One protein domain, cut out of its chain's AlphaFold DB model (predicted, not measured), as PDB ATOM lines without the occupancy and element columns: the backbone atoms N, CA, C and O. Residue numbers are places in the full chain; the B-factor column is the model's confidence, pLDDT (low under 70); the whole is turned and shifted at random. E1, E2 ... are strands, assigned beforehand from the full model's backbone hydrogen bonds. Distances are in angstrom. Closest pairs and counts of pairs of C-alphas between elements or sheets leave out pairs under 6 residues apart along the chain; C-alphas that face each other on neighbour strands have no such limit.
ATOM      1  N   GLY A 164      -2.162 -49.936 -20.934       87.69
ATOM      2  CA  GLY A 164      -1.318 -51.117 -21.138       87.69
ATOM      3  C   GLY A 164       0.193 -50.909 -20.945       87.69
ATOM      4  O   GLY A 164       0.928 -51.892 -21.015       87.69
ATOM      5  N   ALA A 165       0.678 -49.693 -20.665       91.62
ATOM      6  CA  ALA A 165       2.059 -49.494 -20.224       91.62
ATOM      7  C   ALA A 165       2.238 -49.975 -18.768       91.62
ATOM      8  O   ALA A 165       1.329 -49.789 -17.951       91.62
ATOM      9  N   PRO A 166       3.379 -50.590 -18.409       92.38
ATOM     10  CA  PRO A 166       3.657 -51.014 -17.041       92.38
ATOM     11  C   PRO A 166       4.049 -49.830 -16.138       92.38
ATOM     12  O   PRO A 166       4.639 -48.852 -16.592       92.38
ATOM     13  N   LEU A 167       3.756 -49.948 -14.844       92.56
ATOM     14  CA  LEU A 167       4.192 -49.050 -13.768       92.56
ATOM     15  C   LEU A 167       4.484 -49.874 -12.495       92.56
ATOM     16  O   LEU A 167       3.978 -50.987 -12.348       92.56
ATOM     17  N   GLY A 168       5.292 -49.367 -11.570       88.81
ATOM     18  CA  GLY A 168       5.754 -50.080 -10.377       88.81
ATOM     19  C   GLY A 168       6.974 -50.978 -10.602       88.81
ATOM     20  O   GLY A 168       7.693 -50.886 -11.600       88.81
ATOM     21  N   PHE A 169       7.241 -51.853  -9.628       86.38
ATOM     22  CA  PHE A 169       8.421 -52.723  -9.617       86.38
ATOM     23  C   PHE A 169       8.262 -53.965 -10.506       86.38
ATOM     24  O   PHE A 169       7.477 -54.865 -10.195       86.38
ATOM     25  N   ASP A 170       9.075 -54.058 -11.561       85.81
ATOM     26  CA  ASP A 170       9.172 -55.245 -12.408       85.81
ATOM     27  C   ASP A 170      10.154 -56.261 -11.812       85.81
ATOM     28  O   ASP A 170      11.376 -56.122 -11.871       85.81
ATOM     29  N   ARG A 171       9.598 -57.345 -11.277       84.25
ATOM     30  CA  ARG A 171      10.328 -58.478 -10.693       84.25
ATOM     31  C   ARG A 171      11.128 -59.277 -11.724       84.25
ATOM     32  O   ARG A 171      12.012 -60.030 -11.321       84.25
ATOM     33  N   SER A 172      10.810 -59.157 -13.016       82.50
ATOM     34  CA  SER A 172      11.483 -59.891 -14.094       82.50
ATOM     35  C   SER A 172      12.764 -59.200 -14.568       82.50
ATOM     36  O   SER A 172      13.759 -59.878 -14.824       82.50
ATOM     37  N   THR A 173      12.769 -57.864 -14.625       81.38
ATOM     38  CA  THR A 173      13.941 -57.054 -15.008       81.38
ATOM     39  C   THR A 173      14.710 -56.493 -13.808       81.38
ATOM     40  O   THR A 173      15.888 -56.171 -13.935       81.38
ATOM     41  N   GLY A 174      14.071 -56.393 -12.638       82.06
ATOM     42  CA  GLY A 174      14.611 -55.737 -11.443       82.06
ATOM     43  C   GLY A 174      14.507 -54.208 -11.470       82.06
ATOM     44  O   GLY A 174      15.027 -53.552 -10.566       82.06
ATOM     45  N   ASN A 175      13.856 -53.639 -12.490       83.31
ATOM     46  CA  ASN A 175      13.709 -52.198 -12.672       83.31
ATOM     47  C   ASN A 175      12.459 -51.655 -11.964       83.31
ATOM     48  O   ASN A 175      11.447 -52.342 -11.817       83.31
ATOM     49  N   HIS A 176      12.524 -50.385 -11.559       86.00
ATOM     50  CA  HIS A 176      11.384 -49.652 -11.014       86.00
ATOM     51  C   HIS A 176      10.858 -48.671 -12.059       86.00
ATOM     52  O   HIS A 176      11.592 -47.770 -12.463       86.00
ATOM     53  N   ILE A 177       9.615 -48.856 -12.503       90.94
ATOM     54  CA  ILE A 177       9.008 -48.081 -13.585       90.94
ATOM     55  C   ILE A 177       8.053 -47.061 -12.959       90.94
ATOM     56  O   ILE A 177       7.023 -47.432 -12.417       90.94
ATOM     57  N   PHE A 178       8.386 -45.775 -13.008       90.19
ATOM     58  CA  PHE A 178       7.592 -44.705 -12.392       90.19
ATOM     59  C   PHE A 178       7.582 -43.470 -13.293       90.19
ATOM     60  O   PHE A 178       8.547 -43.219 -14.015       90.19
ATOM     61  N   LEU A 179       6.513 -42.673 -13.236       89.19
ATOM     62  CA  LEU A 179       6.462 -41.414 -13.984       89.19
ATOM     63  C   LEU A 179       7.320 -40.364 -13.284       89.19
ATOM     64  O   LEU A 179       7.388 -40.339 -12.055       89.19
ATOM     65  N   THR A 180       7.916 -39.453 -14.046       83.50
ATOM     66  CA  THR A 180       8.713 -38.331 -13.537       83.50
ATOM     67  C   THR A 180       8.227 -37.017 -14.137       83.50
ATOM     68  O   THR A 180       8.210 -36.845 -15.352       83.50
ATOM     69  N   SER A 181       7.868 -36.056 -13.285       75.88
ATOM     70  CA  SER A 181       7.367 -34.748 -13.718       75.88
ATOM     71  C   SER A 181       8.442 -33.942 -14.458       75.88
ATOM     72  O   SER A 181       9.553 -33.775 -13.934       75.88
ATOM     73  N   PHE A 182       8.108 -33.321 -15.589       63.09
ATOM     74  CA  PHE A 182       9.040 -32.426 -16.272       63.09
ATOM     75  C   PHE A 182       9.247 -31.097 -15.531       63.09
ATOM     76  O   PHE A 182       8.403 -30.201 -15.543       63.09
ATOM     77  N   TYR A 183      10.447 -30.913 -14.980       50.75
ATOM     78  CA  TYR A 183      10.966 -29.601 -14.604       50.75
ATOM     79  C   TYR A 183      12.236 -29.270 -15.388       50.75
ATOM     80  O   TYR A 183      13.112 -30.108 -15.585       50.75
ATOM     81  N   VAL A 184      12.388 -27.986 -15.726       40.91
ATOM     82  CA  VAL A 184      13.613 -27.362 -16.282       40.91
ATOM     83  C   VAL A 184      14.778 -27.353 -15.259       40.91
ATOM     84  O   VAL A 184      15.718 -26.577 -15.374       40.91
ATOM     85  N   ASP A 185      14.693 -28.142 -14.187       43.00
ATOM     86  CA  ASP A 185      15.649 -28.148 -13.086       43.00
ATOM     87  C   ASP A 185      15.722 -29.551 -12.449       43.00
ATOM     88  O   ASP A 185      14.794 -29.928 -11.732       43.00
ATOM     89  N   PRO A 186      16.811 -30.323 -12.647       46.28
ATOM     90  CA  PRO A 186      16.940 -31.689 -12.120       46.28
ATOM     91  C   PRO A 186      16.947 -31.790 -10.586       46.28
ATOM     92  O   PRO A 186      16.933 -32.888 -10.044       46.28
ATOM     93  N   SER A 187      16.981 -30.665  -9.864       51.41
ATOM     94  CA  SER A 187      16.971 -30.652  -8.394       51.41
ATOM     95  C   SER A 187      15.601 -30.351  -7.772       51.41
ATOM     96  O   SER A 187      15.535 -30.090  -6.569       51.41
ATOM     97  N   TYR A 188      14.532 -30.379  -8.578       59.06
ATOM     98  CA  TYR A 188      13.135 -30.447  -8.140       59.06
ATOM     99  C   TYR A 188      12.324 -31.303  -9.120       59.06
ATOM    100  O   TYR A 188      12.121 -30.889 -10.256       59.06
ATOM    101  N   TYR A 189      11.834 -32.458  -8.675       70.50
ATOM    102  CA  TYR A 189      10.911 -33.293  -9.446       70.50
ATOM    103  C   TYR A 189       9.944 -34.028  -8.518       70.50
ATOM    104  O   TYR A 189      10.247 -34.260  -7.343       70.50
ATOM    105  N   SER A 190       8.787 -34.392  -9.059       79.44
ATOM    106  CA  SER A 190       7.896 -35.379  -8.460       79.44
ATOM    107  C   SER A 190       7.969 -36.678  -9.248       79.44
ATOM    108  O   SER A 190       8.205 -36.658 -10.459       79.44
ATOM    109  N   SER A 191       7.723 -37.792  -8.572       86.00
ATOM    110  CA  SER A 191       7.506 -39.095  -9.189       86.00
ATOM    111  C   SER A 191       6.141 -39.655  -8.803       86.00
ATOM    112  O   SER A 191       5.681 -39.435  -7.680       86.00
ATOM    113  N   LEU A 192       5.501 -40.360  -9.735       88.44
ATOM    114  CA  LEU A 192       4.244 -41.075  -9.512       88.44
ATOM    115  C   LEU A 192       4.460 -42.567  -9.719       88.44
ATOM    116  O   LEU A 192       4.968 -42.988 -10.759       88.44
ATOM    117  N   ASP A 193       4.011 -43.332  -8.737       89.06
ATOM    118  CA  ASP A 193       4.071 -44.785  -8.712       89.06
ATOM    119  C   ASP A 193       2.739 -45.385  -8.218       89.06
ATOM    120  O   ASP A 193       1.838 -44.654  -7.789       89.06
ATOM    121  N   VAL A 194       2.598 -46.710  -8.281       87.44
ATOM    122  CA  VAL A 194       1.467 -47.467  -7.731       87.44
ATOM    123  C   VAL A 194       1.980 -48.505  -6.733       87.44
ATOM    124  O   VAL A 194       2.710 -49.426  -7.087       87.44
ATOM    125  N   GLU A 195       1.526 -48.396  -5.486       81.31
ATOM    126  CA  GLU A 195       1.783 -49.382  -4.431       81.31
ATOM    127  C   GLU A 195       0.500 -50.132  -4.053       81.31
ATOM    128  O   GLU A 195      -0.611 -49.640  -4.246       81.31
ATOM    129  N   THR A 196       0.641 -51.306  -3.431       72.25
ATOM    130  CA  THR A 196      -0.480 -52.064  -2.851       72.25
ATOM    131  C   THR A 196      -0.334 -52.208  -1.341       72.25
ATOM    132  O   THR A 196       0.467 -53.017  -0.868       72.25
ATOM    133  N   VAL A 197      -1.163 -51.485  -0.586       60.91
ATOM    134  CA  VAL A 197      -1.308 -51.628   0.873       60.91
ATOM    135  C   VAL A 197      -2.778 -51.933   1.162       60.91
ATOM    136  O   VAL A 197      -3.589 -51.047   1.421       60.91
ATOM    137  N   GLY A 198      -3.141 -53.210   1.010       64.56
ATOM    138  CA  GLY A 198      -4.533 -53.678   0.982       64.56
ATOM    139  C   GLY A 198      -5.177 -53.520  -0.400       64.56
ATOM    140  O   GLY A 198      -5.581 -54.514  -0.999       64.56
ATOM    141  N   SER A 199      -5.203 -52.298  -0.930       65.75
ATOM    142  CA  SER A 199      -5.662 -51.952  -2.286       65.75
ATOM    143  C   SER A 199      -4.574 -51.200  -3.074       65.75
ATOM    144  O   SER A 199      -3.627 -50.693  -2.459       65.75
ATOM    145  N   PRO A 200      -4.666 -51.127  -4.421       76.50
ATOM    146  CA  PRO A 200      -3.814 -50.253  -5.224       76.50
ATOM    147  C   PRO A 200      -4.038 -48.779  -4.862       76.50
ATOM    148  O   PRO A 200      -5.179 -48.321  -4.785       76.50
ATOM    149  N   GLN A 201      -2.952 -48.041  -4.665       80.19
ATOM    150  CA  GLN A 201      -2.952 -46.612  -4.351       80.19
ATOM    151  C   GLN A 201      -1.880 -45.891  -5.171       80.19
ATOM    152  O   GLN A 201      -0.791 -46.425  -5.386       80.19
ATOM    153  N   PHE A 202      -2.174 -44.666  -5.601       85.38
ATOM    154  CA  PHE A 202      -1.177 -43.804  -6.230       85.38
ATOM    155  C   PHE A 202      -0.235 -43.244  -5.169       85.38
ATOM    156  O   PHE A 202      -0.685 -42.727  -4.145       85.38
ATOM    157  N   VAL A 203       1.068 -43.309  -5.427       84.94
ATOM    158  CA  VAL A 203       2.107 -42.783  -4.544       84.94
ATOM    159  C   VAL A 203       2.808 -41.639  -5.252       84.94
ATOM    160  O   VAL A 203       3.615 -41.834  -6.156       84.94
ATOM    161  N   LEU A 204       2.455 -40.420  -4.848       83.00
ATOM    162  CA  LEU A 204       3.063 -39.193  -5.340       83.00
ATOM    163  C   LEU A 204       4.185 -38.783  -4.386       83.00
ATOM    164  O   LEU A 204       3.930 -38.327  -3.270       83.00
ATOM    165  N   GLN A 205       5.430 -38.917  -4.830       81.44
ATOM    166  CA  GLN A 205       6.607 -38.466  -4.095       81.44
ATOM    167  C   GLN A 205       7.117 -37.149  -4.678       81.44
ATOM    168  O   GLN A 205       7.207 -36.985  -5.889       81.44
ATOM    169  N   THR A 206       7.497 -36.216  -3.809       73.81
ATOM    170  CA  THR A 206       8.116 -34.933  -4.173       73.81
ATOM    171  C   THR A 206       9.533 -34.860  -3.609       73.81
ATOM    172  O   THR A 206       9.755 -35.189  -2.442       73.81
ATOM    173  N   ASN A 207      10.498 -34.439  -4.431       63.62
ATOM    174  CA  ASN A 207      11.892 -34.255  -4.032       63.62
ATOM    175  C   ASN A 207      12.329 -32.807  -4.281       63.62
ATOM    176  O   ASN A 207      12.389 -32.356  -5.425       63.62
ATOM    177  N   GLY A 208      12.672 -32.095  -3.204       54.31
ATOM    178  CA  GLY A 208      13.130 -30.708  -3.242       54.31
ATOM    179  C   GLY A 208      14.271 -30.427  -2.264       54.31
ATOM    180  O   GLY A 208      14.374 -31.017  -1.194       54.31
ATOM    181  N   SER A 209      15.149 -29.486  -2.616       40.97
ATOM    182  CA  SER A 209      16.364 -29.146  -1.851       40.97
ATOM    183  C   SER A 209      16.108 -28.199  -0.660       40.97
ATOM    184  O   SER A 209      16.833 -27.222  -0.450       40.97
ATOM    185  N   GLY A 210      15.066 -28.481   0.131       39.22
ATOM    186  CA  GLY A 210      14.645 -27.684   1.284       39.22
ATOM    187  C   GLY A 210      14.166 -28.532   2.466       39.22
ATOM    188  O   GLY A 210      13.613 -29.610   2.290       39.22
ATOM    189  N   GLU A 211      14.333 -28.004   3.680       33.97
ATOM    190  CA  GLU A 211      14.108 -28.673   4.981       33.97
ATOM    191  C   GLU A 211      12.635 -29.074   5.270       33.97
ATOM    192  O   GLU A 211      12.328 -29.551   6.357       33.97
ATOM    193  N   TYR A 212      11.728 -28.877   4.303       39.72
ATOM    194  CA  TYR A 212      10.282 -29.141   4.381       39.72
ATOM    195  C   TYR A 212       9.673 -29.668   3.058       39.72
ATOM    196  O   TYR A 212       8.455 -29.676   2.920       39.72
ATOM    197  N   ASP A 213      10.489 -30.072   2.073       44.03
ATOM    198  CA  ASP A 213      10.043 -30.317   0.681       44.03
ATOM    199  C   ASP A 213      10.239 -31.777   0.208       44.03
ATOM    200  O   ASP A 213      10.377 -32.056  -0.983       44.03
ATOM    201  N   HIS A 214      10.247 -32.715   1.160       52.66
ATOM    202  CA  HIS A 214      10.028 -34.139   0.905       52.66
ATOM    203  C   HIS A 214       8.645 -34.516   1.434       52.66
ATOM    204  O   HIS A 214       8.471 -34.710   2.637       52.66
ATOM    205  N   SER A 215       7.658 -34.614   0.543       64.44
ATOM    206  CA  SER A 215       6.338 -35.156   0.874       64.44
ATOM    207  C   SER A 215       6.011 -36.351  -0.014       64.44
ATOM    208  O   SER A 215       6.169 -36.292  -1.236       64.44
ATOM    209  N   VAL A 216       5.584 -37.437   0.626       71.81
ATOM    210  CA  VAL A 216       4.988 -38.615  -0.007       71.81
ATOM    211  C   VAL A 216       3.499 -38.556   0.299       71.81
ATOM    212  O   VAL A 216       3.117 -38.380   1.456       71.81
ATOM    213  N   GLN A 217       2.667 -38.650  -0.731       74.19
ATOM    214  CA  GLN A 217       1.214 -38.656  -0.615       74.19
ATOM    215  C   GLN A 217       0.680 -39.952  -1.209       74.19
ATOM    216  O   GLN A 217       0.938 -40.253  -2.374       74.19
ATOM    217  N   HIS A 218      -0.080 -40.692  -0.407       73.19
ATOM    218  CA  HIS A 218      -0.848 -41.840  -0.868       73.19
ATOM    219  C   HIS A 218      -2.250 -41.348  -1.236       73.19
ATOM    220  O   HIS A 218      -2.926 -40.722  -0.416       73.19
ATOM    221  N   LEU A 219      -2.658 -41.579  -2.480       74.62
ATOM    222  CA  LEU A 219      -3.920 -41.114  -3.047       74.62
ATOM    223  C   LEU A 219      -4.767 -42.320  -3.462       74.62
ATOM    224  O   LEU A 219      -4.260 -43.264  -4.076       74.62
ATOM    225  N   VAL A 220      -6.064 -42.275  -3.155       70.94
ATOM    226  CA  VAL A 220      -7.010 -43.325  -3.560       70.94
ATOM    227  C   VAL A 220      -7.129 -43.358  -5.089       70.94
ATOM    228  O   VAL A 220      -7.271 -42.317  -5.738       70.94
ATOM    229  N   VAL A 221      -7.055 -44.556  -5.677       71.69
ATOM    230  CA  VAL A 221      -7.178 -44.755  -7.130       71.69
ATOM    231  C   VAL A 221      -8.617 -44.464  -7.588       71.69
ATOM    232  O   VAL A 221      -9.561 -44.891  -6.922       71.69
ATOM    233  N   PRO A 222      -8.824 -43.757  -8.716       68.44
ATOM    234  CA  PRO A 222     -10.162 -43.415  -9.194       68.44
ATOM    235  C   PRO A 222     -10.977 -44.640  -9.603       68.44
ATOM    236  O   PRO A 222     -10.500 -45.472 -10.364       68.44
ATOM    237  N   THR A 223     -12.248 -44.686  -9.209       66.00
ATOM    238  CA  THR A 223     -13.169 -45.801  -9.505       66.00
ATOM    239  C   THR A 223     -13.452 -46.032 -10.994       66.00
ATOM    240  O   THR A 223     -13.946 -47.098 -11.344       66.00
ATOM    241  N   VAL A 224     -13.145 -45.067 -11.867       65.56
ATOM    242  CA  VAL A 224     -13.275 -45.166 -13.338       65.56
ATOM    243  C   VAL A 224     -12.022 -45.724 -14.034       65.56
ATOM    244  O   VAL A 224     -12.010 -45.889 -15.256       65.56
ATOM    245  N   ILE A 225     -10.959 -46.003 -13.271       78.19
ATOM    246  CA  ILE A 225      -9.738 -46.660 -13.738       78.19
ATOM    247  C   ILE A 225      -9.639 -48.025 -13.058       78.19
ATOM    248  O   ILE A 225      -9.547 -48.108 -11.835       78.19
ATOM    249  N   ASP A 226      -9.577 -49.090 -13.852       82.00
ATOM    250  CA  ASP A 226      -9.240 -50.417 -13.348       82.00
ATOM    251  C   ASP A 226      -7.730 -50.629 -13.441       82.00
ATOM    252  O   ASP A 226      -7.155 -50.665 -14.531       82.00
ATOM    253  N   ILE A 227      -7.085 -50.748 -12.277       86.25
ATOM    254  CA  ILE A 227      -5.671 -51.109 -12.166       86.25
ATOM    255  C   ILE A 227      -5.555 -52.625 -12.011       86.25
ATOM    256  O   ILE A 227      -6.067 -53.211 -11.054       86.25
ATOM    257  N   HIS A 228      -4.817 -53.248 -12.923       87.19
ATOM    258  CA  HIS A 228      -4.516 -54.672 -12.906       87.19
ATOM    259  C   HIS A 228      -3.047 -54.887 -12.553       87.19
ATOM    260  O   HIS A 228      -2.166 -54.273 -13.151       87.19
ATOM    261  N   GLN A 229      -2.767 -55.774 -11.598       86.81
ATOM    262  CA  GLN A 229      -1.399 -56.209 -11.320       86.81
ATOM    263  C   GLN A 229      -1.048 -57.420 -12.188       86.81
ATOM    264  O   GLN A 229      -1.732 -58.444 -12.144       86.81
ATOM    265  N   ASP A 230       0.039 -57.318 -12.947       84.44
ATOM    266  CA  ASP A 230       0.634 -58.432 -13.674       84.44
ATOM    267  C   ASP A 230       1.152 -59.474 -12.669       84.44
ATOM    268  O   ASP A 230       1.979 -59.180 -11.802       84.44
ATOM    269  N   SER A 231       0.665 -60.711 -12.768       78.81
ATOM    270  CA  SER A 231       1.014 -61.786 -11.832       78.81
ATOM    271  C   SER A 231       2.436 -62.335 -12.011       78.81
ATOM    272  O   SER A 231       2.960 -62.957 -11.083       78.81
ATOM    273  N   GLN A 232       3.069 -62.107 -13.166       78.44
ATOM    274  CA  GLN A 232       4.431 -62.537 -13.484       78.44
ATOM    275  C   GLN A 232       5.448 -61.424 -13.207       78.44
ATOM    276  O   GLN A 232       6.435 -61.655 -12.505       78.44
ATOM    277  N   ARG A 233       5.202 -60.211 -13.720       81.19
ATOM    278  CA  ARG A 233       6.086 -59.048 -13.533       81.19
ATOM    279  C   ARG A 233       5.893 -58.357 -12.187       81.19
ATOM    280  O   ARG A 233       6.856 -57.852 -11.627       81.19
ATOM    281  N   GLY A 234       4.685 -58.348 -11.628       81.56
ATOM    282  CA  GLY A 234       4.348 -57.591 -10.415       81.56
ATOM    283  C   GLY A 234       4.055 -56.103 -10.650       81.56
ATOM    284  O   GLY A 234       3.565 -55.450  -9.728       81.56
ATOM    285  N   THR A 235       4.305 -55.601 -11.863       88.06
ATOM    286  CA  THR A 235       3.932 -54.262 -12.338       88.06
ATOM    287  C   THR A 235       2.425 -54.107 -12.473       88.06
ATOM    288  O   THR A 235       1.697 -55.079 -12.664       88.06
ATOM    289  N   PHE A 236       1.965 -52.867 -12.460       90.56
ATOM    290  CA  PHE A 236       0.588 -52.481 -12.694       90.56
ATOM    291  C   PHE A 236       0.400 -51.991 -14.129       90.56
ATOM    292  O   PHE A 236       1.251 -51.287 -14.666       90.56
ATOM    293  N   THR A 237      -0.730 -52.329 -14.734       90.75
ATOM    294  CA  THR A 237      -1.268 -51.676 -15.932       90.75
ATOM    295  C   THR A 237      -2.645 -51.111 -15.595       90.75
ATOM    296  O   THR A 237      -3.241 -51.475 -14.575       90.75
ATOM    297  N   PHE A 238      -3.170 -50.218 -16.434       90.56
ATOM    298  CA  PHE A 238      -4.529 -49.713 -16.265       90.56
ATOM    299  C   PHE A 238      -5.340 -49.742 -17.558       90.56
ATOM    300  O   PHE A 238      -4.798 -49.635 -18.663       90.56
ATOM    301  N   HIS A 239      -6.657 -49.817 -17.378       85.19
ATOM    302  CA  HIS A 239      -7.659 -49.573 -18.407       85.19
ATOM    303  C   HIS A 239      -8.701 -48.571 -17.881       85.19
ATOM    304  O   HIS A 239      -9.043 -48.574 -16.698       85.19
ATOM    305  N   GLY A 240      -9.178 -47.676 -18.749       79.38
ATOM    306  CA  GLY A 240     -10.298 -46.783 -18.435       79.38
ATOM    307  C   GLY A 240     -11.626 -47.469 -18.748       79.38
ATOM    308  O   GLY A 240     -11.737 -48.107 -19.793       79.38
ATOM    309  N   ARG A 241     -12.628 -47.334 -17.871       75.62
ATOM    310  CA  ARG A 241     -13.963 -47.925 -18.097       75.62
ATOM    311  C   ARG A 241     -14.777 -47.198 -19.167       75.62
ATOM    312  O   ARG A 241     -15.484 -47.840 -19.933       75.62
ATOM    313  N   ASP A 242     -14.643 -45.874 -19.223       71.44
ATOM    314  CA  ASP A 242     -15.552 -44.990 -19.973       71.44
ATOM    315  C   ASP A 242     -14.937 -44.430 -21.274       71.44
ATOM    316  O   ASP A 242     -15.437 -43.459 -21.847       71.44
ATOM    317  N   GLY A 243     -13.830 -45.023 -21.741       78.94
ATOM    318  CA  GLY A 243     -13.144 -44.645 -22.980       78.94
ATOM    319  C   GLY A 243     -11.618 -44.594 -22.867       78.94
ATOM    320  O   GLY A 243     -11.019 -44.916 -21.831       78.94
ATOM    321  N   TYR A 244     -10.968 -44.166 -23.950       85.50
ATOM    322  CA  TYR A 244      -9.512 -44.100 -24.038       85.50
ATOM    323  C   TYR A 244      -8.954 -43.072 -23.055       85.50
ATOM    324  O   TYR A 244      -9.245 -41.881 -23.144       85.50
ATOM    325  N   THR A 245      -8.155 -43.543 -22.103       85.75
ATOM    326  CA  THR A 245      -7.753 -42.773 -20.928       85.75
ATOM    327  C   THR A 245      -6.237 -42.707 -20.820       85.75
ATOM    328  O   THR A 245      -5.598 -43.748 -20.800       85.75
ATOM    329  N   ILE A 246      -5.657 -41.519 -20.674       87.81
ATOM    330  CA  ILE A 246      -4.241 -41.322 -20.323       87.81
ATOM    331  C   ILE A 246      -4.125 -40.647 -18.954       87.81
ATOM    332  O   ILE A 246      -5.022 -39.905 -18.547       87.81
ATOM    333  N   ILE A 247      -3.030 -40.898 -18.236       87.62
ATOM    334  CA  ILE A 247      -2.741 -40.294 -16.926       87.62
ATOM    335  C   ILE A 247      -1.400 -39.563 -17.029       87.62
ATOM    336  O   ILE A 247      -0.423 -40.157 -17.465       87.62
ATOM    337  N   VAL A 248      -1.335 -38.294 -16.629       85.44
ATOM    338  CA  VAL A 248      -0.149 -37.435 -16.774       85.44
ATOM    339  C   VAL A 248       0.235 -36.806 -15.435       85.44
ATOM    340  O   VAL A 248      -0.619 -36.320 -14.693       85.44
ATOM    341  N   LEU A 249       1.533 -36.796 -15.132       80.12
ATOM    342  CA  LEU A 249       2.152 -36.203 -13.952       80.12
ATOM    343  C   LEU A 249       2.742 -34.821 -14.278       80.12
ATOM    344  O   LEU A 249       3.924 -34.671 -14.591       80.12
ATOM    345  N   ASP A 250       1.927 -33.781 -14.136       72.06
ATOM    346  CA  ASP A 250       2.335 -32.403 -14.397       72.06
ATOM    347  C   ASP A 250       2.757 -31.686 -13.104       72.06
ATOM    348  O   ASP A 250       1.956 -31.290 -12.243       72.06
ATOM    349  N   GLY A 251       4.072 -31.539 -12.951       70.75
ATOM    350  CA  GLY A 251       4.715 -30.910 -11.804       70.75
ATOM    351  C   GLY A 251       4.504 -31.691 -10.509       70.75
ATOM    352  O   GLY A 251       5.346 -32.491 -10.127       70.75
ATOM    353  N   LYS A 252       3.397 -31.427  -9.809       66.81
ATOM    354  CA  LYS A 252       2.999 -32.095  -8.552       66.81
ATOM    355  C   LYS A 252       1.516 -32.491  -8.537       66.81
ATOM    356  O   LYS A 252       0.916 -32.609  -7.470       66.81
ATOM    357  N   TRP A 253       0.913 -32.560  -9.716       66.50
ATOM    358  CA  TRP A 253      -0.487 -32.892  -9.924       66.50
ATOM    359  C   TRP A 253      -0.572 -34.049 -10.895       66.50
ATOM    360  O   TRP A 253       0.227 -34.147 -11.823       66.50
ATOM    361  N   ILE A 254      -1.569 -34.890 -10.689       75.06
ATOM    362  CA  ILE A 254      -1.910 -35.951 -11.622       75.06
ATOM    363  C   ILE A 254      -3.134 -35.443 -12.380       75.06
ATOM    364  O   ILE A 254      -4.067 -34.945 -11.749       75.06
ATOM    365  N   TYR A 255      -3.166 -35.539 -13.702       76.94
ATOM    366  CA  TYR A 255      -4.399 -35.349 -14.460       76.94
ATOM    367  C   TYR A 255      -4.686 -36.555 -15.338       76.94
ATOM    368  O   TYR A 255      -3.786 -37.176 -15.892       76.94
ATOM    369  N   ARG A 256      -5.962 -36.902 -15.441       79.94
ATOM    370  CA  ARG A 256      -6.472 -37.957 -16.307       79.94
ATOM    371  C   ARG A 256      -7.168 -37.302 -17.487       79.94
ATOM    372  O   ARG A 256      -8.010 -36.445 -17.249       79.94
ATOM    373  N   HIS A 257      -6.858 -37.704 -18.713       77.44
ATOM    374  CA  HIS A 257      -7.589 -37.296 -19.914       77.44
ATOM    375  C   HIS A 257      -8.294 -38.533 -20.481       77.44
ATOM    376  O   HIS A 257      -7.626 -39.490 -20.860       77.44
ATOM    377  N   THR A 258      -9.625 -38.541 -20.489       79.06
ATOM    378  CA  THR A 258     -10.482 -39.639 -20.956       79.06
ATOM    379  C   THR A 258     -11.297 -39.166 -22.159       79.06
ATOM    380  O   THR A 258     -12.191 -38.337 -22.010       79.06
ATOM    381  N   CYS A 259     -11.006 -39.701 -23.341       75.50
ATOM    382  CA  CYS A 259     -11.792 -39.497 -24.556       75.50
ATOM    383  C   CYS A 259     -12.822 -40.612 -24.717       75.50
ATOM    384  O   CYS A 259     -12.472 -41.795 -24.684       75.50
ATOM    385  N   SER A 260     -14.087 -40.240 -24.916       73.81
ATOM    386  CA  SER A 260     -15.123 -41.209 -25.261       73.81
ATOM    387  C   SER A 260     -14.896 -41.752 -26.673       73.81
ATOM    388  O   SER A 260     -14.473 -41.026 -27.570       73.81
ATOM    389  N   GLU A 261     -15.242 -43.019 -26.896       67.56
ATOM    390  CA  GLU A 261     -15.298 -43.586 -28.250       67.56
ATOM    391  C   GLU A 261     -16.422 -42.960 -29.094       67.56
ATOM    392  O   GLU A 261     -16.388 -43.040 -30.321       67.56
ATOM    393  N   ASN A 262     -17.409 -42.319 -28.453       68.81
ATOM    394  CA  ASN A 262     -18.473 -41.587 -29.127       68.81
ATOM    395  C   ASN A 262     -18.045 -40.127 -29.408       68.81
ATOM    396  O   ASN A 262     -17.916 -39.346 -28.458       68.81
ATOM    397  N   PRO A 263     -17.897 -39.702 -30.682       56.16
ATOM    398  CA  PRO A 263     -17.412 -38.362 -31.024       56.16
ATOM    399  C   PRO A 263     -18.274 -37.210 -30.492       56.16
ATOM    400  O   PRO A 263     -17.756 -36.113 -30.302       56.16
ATOM    401  N   SER A 264     -19.570 -37.436 -30.239       47.19
ATOM    402  CA  SER A 264     -20.476 -36.402 -29.710       47.19
ATOM    403  C   SER A 264     -20.341 -36.160 -28.203       47.19
ATOM    404  O   SER A 264     -20.870 -35.172 -27.702       47.19
ATOM    405  N   VAL A 265     -19.631 -37.034 -27.485       56.12
ATOM    406  CA  VAL A 265     -19.367 -36.910 -26.042       56.12
ATOM    407  C   VAL A 265     -18.029 -36.200 -25.779       56.12
ATOM    408  O   VAL A 265     -17.881 -35.514 -24.772       56.12
ATOM    409  N   GLY A 266     -17.072 -36.312 -26.707       62.28
ATOM    410  CA  GLY A 266     -15.783 -35.622 -26.647       62.28
ATOM    411  C   GLY A 266     -14.796 -36.203 -25.625       62.28
ATOM    412  O   GLY A 266     -14.866 -37.378 -25.251       62.28
ATOM    413  N   CYS A 267     -13.844 -35.366 -25.203       63.09
ATOM    414  CA  CYS A 267     -12.818 -35.714 -24.222       63.09
ATOM    415  C   CYS A 267     -12.973 -34.904 -22.931       63.09
ATOM    416  O   CYS A 267     -13.161 -33.687 -22.953       63.09
ATOM    417  N   PHE A 268     -12.845 -35.594 -21.798       59.50
ATOM    418  CA  PHE A 268     -12.895 -35.027 -20.457       59.50
ATOM    419  C   PHE A 268     -11.532 -35.126 -19.799       59.50
ATOM    420  O   PHE A 268     -10.906 -36.185 -19.818       59.50
ATOM    421  N   LEU A 269     -11.106 -34.066 -19.127       62.81
ATOM    422  CA  LEU A 269      -9.910 -34.093 -18.300       62.81
ATOM    423  C   LEU A 269     -10.295 -33.855 -16.830       62.81
ATOM    424  O   LEU A 269     -11.328 -33.263 -16.513       62.81
ATOM    425  N   GLN A 270      -9.537 -34.451 -15.913       59.16
ATOM    426  CA  GLN A 270      -9.826 -34.435 -14.482       59.16
ATOM    427  C   GLN A 270      -8.526 -34.441 -13.681       59.16
ATOM    428  O   GLN A 270      -7.674 -35.306 -13.874       59.16
ATOM    429  N   TYR A 271      -8.385 -33.495 -12.753       60.78
ATOM    430  CA  TYR A 271      -7.202 -33.373 -11.900       60.78
ATOM    431  C   TYR A 271      -7.360 -34.134 -10.580       60.78
ATOM    432  O   TYR A 271      -8.448 -34.220 -10.012       60.78
ATOM    433  N   TYR A 272      -6.235 -34.641 -10.081       60.00
ATOM    434  CA  TYR A 272      -6.107 -35.438  -8.871       60.00
ATOM    435  C   TYR A 272      -5.008 -34.880  -7.946       60.00
ATOM    436  O   TYR A 272      -3.928 -34.511  -8.427       60.00
ATOM    437  N   PRO A 273      -5.247 -34.846  -6.620       56.41
ATOM    438  CA  PRO A 273      -6.522 -35.140  -5.950       56.41
ATOM    439  C   PRO A 273      -7.573 -34.033  -6.178       56.41
ATOM    440  O   PRO A 273      -7.245 -32.848  -6.140       56.41
ATOM    441  N   PHE A 274      -8.838 -34.415  -6.396       55.16
ATOM    442  CA  PHE A 274      -9.954 -33.473  -6.602       55.16
ATOM    443  C   PHE A 274     -10.544 -32.920  -5.291       55.16
ATOM    444  O   PHE A 274     -11.184 -31.870  -5.294       55.16
ATOM    445  N   SER A 275     -10.312 -33.600  -4.168       61.94
ATOM    446  CA  SER A 275     -10.627 -33.130  -2.816       61.94
ATOM    447  C   SER A 275      -9.550 -33.605  -1.841       61.94
ATOM    448  O   SER A 275      -8.846 -34.585  -2.104       61.94
TER     449      SER A 275
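AT A GLANCE: This is residues 164 to 275 of the 1179 residues of the protein "G-type lectin S-receptor-like serine/threonine-protein kinase" of Ananas comosus (UniProt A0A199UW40). Three small antiparallel pieces come together loosely: two twisted three-stranded sheets, E1-E2-E3 and E6-E7-E8, set slantwise and only partly face to face, with the short hairpin E4-E5 at one side between them. E1, which bends partway, and E6 are where the two larger sheets come nearest, and residues 179 to 180 of the long opening stretch pair beside E1. The printed part has 112 residues, with eight named strands, E1 to E8 in chain order, and no named helix; its class is all strand. Each sheet is antiparallel, in the orders E1-E2-E3, E4-E5 and E6-E7-E8. The whole is compact, with a radius of gyration of the C-alphas of 15.1 A and spans of 49 by 33 by 26 A.

IN THESE COORDINATES: E1, residues 188 to 197, begins at C-alpha 188 (13.135, -30.447, -8.140), is 27.2 A long and bends by 55 degrees at residue 194. E2, residues 199 to 208, measures 28.4 A, and E3, residues 214 to 220, 19.9 A. E4 is residues 225 to 229 and E5 residues 236 to 240. E6, residues 244 to 250, starts at C-alpha 244 (-9.512, -44.100, -24.038) and is 19.2 A long. E7, residues 253 to 259, measures 19.6 A, and E8, residues 267 to 272, ends at C-alpha 272 (-6.107, -35.438, -8.871).

HOW THE PARTS SIT: E1, E2 and E3 form a meander, each strand the antiparallel neighbour of the one before, with E1 and E3 as edge strands. N 191 and O 205 are 2.8 A apart across the hairpin E1 and E2, and N 204 and O 217 are 2.9 A apart across the hairpin E2 and E3. The closest C-alphas of E1 and E6 are those of Leu 192 and Leu 249, 6.9 A apart. E6, E7 and E8 form a second meander; N 246 and O 257 are 2.8 A apart, as are N 256 and O 270. In the hairpin E4 and E5, N 226 and O 239 are 2.9 A apart. The closest C-alphas of E2 and E4 are those of Pro 200 and Ile 227, 7.2 A; those of E5 and E6 are His 239 and Thr 245, 7.3 A. E3 and E8 are only just apart, at 8.4 A.

THE WHOLE: The two C-alphas farthest apart are those of Glu 211 and Ser 264, 49.6 A. The printed part has no cut, and no link between named strands is long. Residues 164 to 187 hold no named element. The mean pLDDT of the printed part is 73.1; 39 residues are under 70, among them 207 to 215 and 261 to 275.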